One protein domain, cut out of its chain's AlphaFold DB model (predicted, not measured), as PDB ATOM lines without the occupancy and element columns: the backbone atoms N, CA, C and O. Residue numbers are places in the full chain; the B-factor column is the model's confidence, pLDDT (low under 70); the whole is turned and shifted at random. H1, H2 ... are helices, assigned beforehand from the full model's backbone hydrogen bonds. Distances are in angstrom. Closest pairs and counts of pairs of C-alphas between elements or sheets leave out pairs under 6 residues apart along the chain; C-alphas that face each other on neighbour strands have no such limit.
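This is residues 11 to 53 of the 103 residues of the protein "Myb_DNA-bind_4 domain-containing protein" of Chelonia mydas (UniProt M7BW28). One long helix, H1, makes the longest axis, and a short helix, H2, packs crosswise on its middle after the link between them folds back along the second half of H1. Residues 11 to 19 of H1 stick out at one end, and residues 32 to 37 stand free at the other. The printed part has 43 residues with two named helices, H1 then H2, and no named strand; its class is all helix. It is only just compact, close to loose, with a radius of gyration of the C-alphas of 11.0 A and spans of 37 by 17 by 15 A.

H1, residues 11 to 33, is 32.9 A long, from C-alpha 11 at (18.236, 19.705, -8.058) to C-alpha 33 at (-9.246, 36.511, -1.244). H2, residues 44 to 51, ends with C-alpha 51 at (7.288, 37.115, -9.921).

H1 touches H2 with residues 20 to 27 alone; the closest C-alphas, those of Tyr 24 and Tyr 44, are 6.1 A apart. Their lines are about perpendicular, at 73 degrees. In H1 and H2 every O i to N i+4 pair is within hydrogen-bond range.

The two C-alphas farthest apart, those of Leu 11 and Ser 35, are 37.2 A apart. The printed part has no cut, and the link from H1 to H2, 10 residues, is short. The mean pLDDT of the printed part is 87.5; residues 34 to 38 are under 70.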
ATOM      1  N   LEU A  11      19.549  20.142  -8.531       94.62
ATOM      2  CA  LEU A  11      18.236  19.705  -8.058       94.62
ATOM      3  C   LEU A  11      17.824  20.465  -6.801       94.62
ATOM      4  O   LEU A  11      16.680  20.908  -6.713       94.62
ATOM      5  N   GLN A  12      18.747  20.676  -5.860       95.00
ATOM      6  CA  GLN A  12      18.464  21.435  -4.638       95.00
ATOM      7  C   GLN A  12      18.055  22.874  -4.958       95.00
ATOM      8  O   GLN A  12      17.087  23.382  -4.389       95.00
ATOM      9  N   CYS A  13      18.733  23.515  -5.913       93.31
ATOM     10  CA  CYS A  13      18.340  24.836  -6.399       93.31
ATOM     11  C   CYS A  13      16.931  24.820  -7.007       93.31
ATOM     12  O   CYS A  13      16.094  25.639  -6.627       93.31
ATOM     13  N   ARG A  14      16.623  23.856  -7.886       93.81
ATOM     14  CA  ARG A  14      15.293  23.740  -8.510       93.81
ATOM     15  C   ARG A  14      14.184  23.518  -7.486       93.81
ATOM     16  O   ARG A  14      13.137  24.155  -7.579       93.81
ATOM     17  N   VAL A  15      14.406  22.635  -6.514       96.50
ATOM     18  CA  VAL A  15      13.456  22.390  -5.422       96.50
ATOM     19  C   VAL A  15      13.245  23.675  -4.630       96.50
ATOM     20  O   VAL A  15      12.102  24.073  -4.412       96.50
ATOM     21  N   LYS A  16      14.324  24.388  -4.284       94.94
ATOM     22  CA  LYS A  16      14.207  25.604  -3.479       94.94
ATOM     23  C   LYS A  16      13.464  26.731  -4.188       94.94
ATOM     24  O   LYS A  16      12.662  27.420  -3.563       94.94
ATOM     25  N   VAL A  17      13.698  26.894  -5.489       93.62
ATOM     26  CA  VAL A  17      12.966  27.859  -6.320       93.62
ATOM     27  C   VAL A  17      11.473  27.526  -6.341       93.62
ATOM     28  O   VAL A  17      10.655  28.410  -6.095       93.62
ATOM     29  N   LYS A  18      11.110  26.252  -6.541       96.00
ATOM     30  CA  LYS A  18       9.704  25.815  -6.516       96.00
ATOM     31  C   LYS A  18       9.039  26.068  -5.164       96.00
ATOM     32  O   LYS A  18       7.903  26.533  -5.121       96.00
ATOM     33  N   GLU A  19       9.736  25.794  -4.062       95.75
ATOM     34  CA  GLU A  19       9.229  26.083  -2.716       95.75
ATOM     35  C   GLU A  19       8.937  27.574  -2.522       95.75
ATOM     36  O   GLU A  19       7.877  27.929  -2.002       95.75
ATOM     37  N   LEU A  20       9.855  28.446  -2.953       94.69
ATOM     38  CA  LEU A  20       9.695  29.897  -2.844       94.69
ATOM     39  C   LEU A  20       8.529  30.408  -3.696       94.69
ATOM     40  O   LEU A  20       7.702  31.165  -3.190       94.69
ATOM     41  N   GLN A  21       8.419  29.951  -4.945       94.25
ATOM     42  CA  GLN A  21       7.300  30.295  -5.831       94.25
ATOM     43  C   GLN A  21       5.957  29.867  -5.230       94.25
ATOM     44  O   GLN A  21       5.018  30.656  -5.171       94.25
ATOM     45  N   ASN A  22       5.880  28.641  -4.711       94.38
ATOM     46  CA  ASN A  22       4.674  28.126  -4.074       94.38
ATOM     47  C   ASN A  22       4.292  28.933  -2.824       94.38
ATOM     48  O   ASN A  22       3.126  29.276  -2.640       94.38
ATOM     49  N   ALA A  23       5.265  29.267  -1.971       93.44
ATOM     50  CA  ALA A  23       5.019  30.099  -0.797       93.44
ATOM     51  C   ALA A  23       4.520  31.503  -1.181       93.44
ATOM     52  O   ALA A  23       3.611  32.022  -0.533       93.44
ATOM     53  N   TYR A  24       5.077  32.099  -2.239       93.50
ATOM     54  CA  TYR A  24       4.628  33.390  -2.763       93.50
ATOM     55  C   TYR A  24       3.200  33.321  -3.308       93.50
ATOM     56  O   TYR A  24       2.367  34.123  -2.894       93.50
ATOM     57  N   HIS A  25       2.875  32.341  -4.155       91.62
ATOM     58  CA  HIS A  25       1.526  32.204  -4.713       91.62
ATOM     59  C   HIS A  25       0.474  31.989  -3.628       91.62
ATOM     60  O   HIS A  25      -0.550  32.665  -3.644       91.62
ATOM     61  N   LYS A  26       0.751  31.130  -2.641       91.31
ATOM     62  CA  LYS A  26      -0.153  30.917  -1.502       91.31
ATOM     63  C   LYS A  26      -0.385  32.198  -0.705       91.31
ATOM     64  O   LYS A  26      -1.520  32.502  -0.355       91.31
ATOM     65  N   ALA A  27       0.679  32.957  -0.433       90.69
ATOM     66  CA  ALA A  27       0.562  34.242   0.248       90.69
ATOM     67  C   ALA A  27      -0.246  35.246  -0.589       90.69
ATOM     68  O   ALA A  27      -1.157  35.881  -0.067       90.69
ATOM     69  N   ARG A  28       0.030  35.343  -1.895       89.75
ATOM     70  CA  ARG A  28      -0.674  36.244  -2.815       89.75
ATOM     71  C   ARG A  28      -2.160  35.907  -2.908       89.75
ATOM     72  O   ARG A  28      -2.992  36.793  -2.783       89.75
ATOM     73  N   GLU A  29      -2.500  34.631  -3.058       88.94
ATOM     74  CA  GLU A  29      -3.883  34.154  -3.135       88.94
ATOM     75  C   GLU A  29      -4.652  34.412  -1.835       88.94
ATOM     76  O   GLU A  29      -5.773  34.919  -1.875       88.94
ATOM     77  N   ALA A  30      -4.035  34.140  -0.681       87.38
ATOM     78  CA  ALA A  30      -4.626  34.451   0.619       87.38
ATOM     79  C   ALA A  30      -4.898  35.958   0.777       87.38
ATOM     80  O   ALA A  30      -5.952  36.338   1.286       87.38
ATOM     81  N   ASN A  31      -3.988  36.805   0.287       85.75
ATOM     82  CA  ASN A  31      -4.121  38.264   0.325       85.75
ATOM     83  C   ASN A  31      -5.165  38.799  -0.665       85.75
ATOM     84  O   ASN A  31      -5.831  39.783  -0.372       85.75
ATOM     85  N   CYS A  32      -5.332  38.164  -1.827       83.31
ATOM     86  CA  CYS A  32      -6.364  38.538  -2.798       83.31
ATOM     87  C   CYS A  32      -7.776  38.184  -2.318       83.31
ATOM     88  O   CYS A  32      -8.727  38.900  -2.617       83.31
ATOM     89  N   ARG A  33      -7.929  37.051  -1.622       83.06
ATOM     90  CA  ARG A  33      -9.246  36.511  -1.244       83.06
ATOM     91  C   ARG A  33      -9.784  37.040   0.079       83.06
ATOM     92  O   ARG A  33     -10.978  36.920   0.333       83.06
ATOM     93  N   SER A  34      -8.921  37.578   0.931       69.06
ATOM     94  CA  SER A  34      -9.272  37.966   2.289       69.06
ATOM     95  C   SER A  34      -8.946  39.431   2.542       69.06
ATOM     96  O   SER A  34      -7.858  39.892   2.220       69.06
ATOM     97  N   SER A  35      -9.862  40.150   3.193       66.56
ATOM     98  CA  SER A  35      -9.579  41.479   3.757       66.56
ATOM     99  C   SER A  35      -8.848  41.391   5.112       66.56
ATOM    100  O   SER A  35      -8.590  42.405   5.757       66.56
ATOM    101  N   ALA A  36      -8.534  40.174   5.576       65.56
ATOM    102  CA  ALA A  36      -7.768  39.952   6.796       65.56
ATOM    103  C   ALA A  36      -6.300  40.387   6.644       65.56
ATOM    104  O   ALA A  36      -5.818  40.676   5.549       65.56
ATOM    105  N   ALA A  37      -5.584  40.411   7.773       69.12
ATOM    106  CA  ALA A  37      -4.172  40.772   7.815       69.12
ATOM    107  C   ALA A  37      -3.368  39.994   6.749       69.12
ATOM    108  O   ALA A  37      -3.492  38.766   6.687       69.12
ATOM    109  N   PRO A  38      -2.540  40.675   5.933       69.56
ATOM    110  CA  PRO A  38      -1.834  40.026   4.843       69.56
ATOM    111  C   PRO A  38      -0.973  38.858   5.330       69.56
ATOM    112  O   PRO A  38      -0.101  39.015   6.189       69.56
ATOM    113  N   THR A  39      -1.178  37.682   4.744       75.19
ATOM    114  CA  THR A  39      -0.255  36.558   4.872       75.19
ATOM    115  C   THR A  39       1.064  36.968   4.225       75.19
ATOM    116  O   THR A  39       1.124  37.240   3.025       75.19
ATOM    117  N   SER A  40       2.131  37.040   5.024       73.81
ATOM    118  CA  SER A  40       3.457  37.448   4.559       73.81
ATOM    119  C   SER A  40       4.469  36.314   4.713       73.81
ATOM    120  O   SER A  40       4.615  35.703   5.770       73.81
ATOM    121  N   CYS A  41       5.178  36.016   3.624       82.62
ATOM    122  CA  CYS A  41       6.394  35.208   3.658       82.62
ATOM    123  C   CYS A  41       7.599  36.152   3.819       82.62
ATOM    124  O   CYS A  41       7.547  37.305   3.388       82.62
ATOM    125  N   ARG A  42       8.699  35.676   4.420       89.31
ATOM    126  CA  ARG A  42       9.887  36.513   4.696       89.31
ATOM    127  C   ARG A  42      10.451  37.197   3.446       89.31
ATOM    128  O   ARG A  42      10.910  38.325   3.540       89.31
ATOM    129  N   PHE A  43      10.363  36.529   2.300       90.56
ATOM    130  CA  PHE A  43      10.874  37.008   1.017       90.56
ATOM    131  C   PHE A  43       9.781  37.610   0.127       90.56
ATOM    132  O   PHE A  43      10.010  37.805  -1.058       90.56
ATOM    133  N   TYR A  44       8.579  37.882   0.650       91.06
ATOM    134  CA  TYR A  44       7.428  38.222  -0.192       91.06
ATOM    135  C   TYR A  44       7.689  39.433  -1.093       91.06
ATOM    136  O   TYR A  44       7.419  39.354  -2.279       91.06
ATOM    137  N   LYS A  45       8.265  40.523  -0.566       90.00
ATOM    138  CA  LYS A  45       8.548  41.741  -1.352       90.00
ATOM    139  C   LYS A  45       9.564  41.502  -2.473       90.00
ATOM    140  O   LYS A  45       9.408  42.007  -3.580       90.00
ATOM    141  N   GLU A  46      10.601  40.728  -2.175       92.69
ATOM    142  CA  GLU A  46      11.634  40.356  -3.147       92.69
ATOM    143  C   GLU A  46      11.042  39.447  -4.230       92.69
ATOM    144  O   GLU A  46      11.242  39.682  -5.418       92.69
ATOM    145  N   LEU A  47      10.242  38.458  -3.823       92.38
ATOM    146  CA  LEU A  47       9.543  37.558  -4.735       92.38
ATOM    147  C   LEU A  47       8.496  38.290  -5.575       92.38
ATOM    148  O   LEU A  47       8.358  37.963  -6.742       92.38
ATOM    149  N   ASP A  48       7.812  39.294  -5.038       90.69
ATOM    150  CA  ASP A  48       6.839  40.107  -5.774       90.69
ATOM    151  C   ASP A  48       7.505  40.955  -6.862       90.69
ATOM    152  O   ASP A  48       6.994  41.068  -7.969       90.69
ATOM    153  N   THR A  49       8.713  41.460  -6.602       90.50
ATOM    154  CA  THR A  49       9.495  42.183  -7.618       90.50
ATOM    155  C   THR A  49       9.912  41.263  -8.776       90.50
ATOM    156  O   THR A  49       9.988  41.703  -9.918       90.50
ATOM    157  N   ILE A  50      10.174  39.981  -8.491       91.31
ATOM    158  CA  ILE A  50      10.644  38.993  -9.479       91.31
ATOM    159  C   ILE A  50       9.475  38.296 -10.202       91.31
ATOM    160  O   ILE A  50       9.572  38.012 -11.391       91.31
ATOM    161  N   LEU A  51       8.397  37.976  -9.480       90.12
ATOM    162  CA  LEU A  51       7.288  37.115  -9.921       90.12
ATOM    163  C   LEU A  51       5.957  37.863 -10.095       90.12
ATOM    164  O   LEU A  51       5.015  37.302 -10.652       90.12
ATOM    165  N   GLY A  52       5.838  39.078  -9.555       86.69
ATOM    166  CA  GLY A  52       4.612  39.879  -9.566       86.69
ATOM    167  C   GLY A  52       4.489  40.832 -10.756       86.69
ATOM    168  O   GLY A  52       3.398  41.338 -10.997       86.69
ATOM    169  N   GLY A  53       5.573  41.067 -11.505       81.75
ATOM    170  CA  GLY A  53       5.554  41.879 -12.726       81.75
ATOM    171  C   GLY A  53       5.013  41.123 -13.942       81.75
ATOM    172  O   GLY A  53       5.118  39.898 -14.019       81.75
TER     173      GLY A  53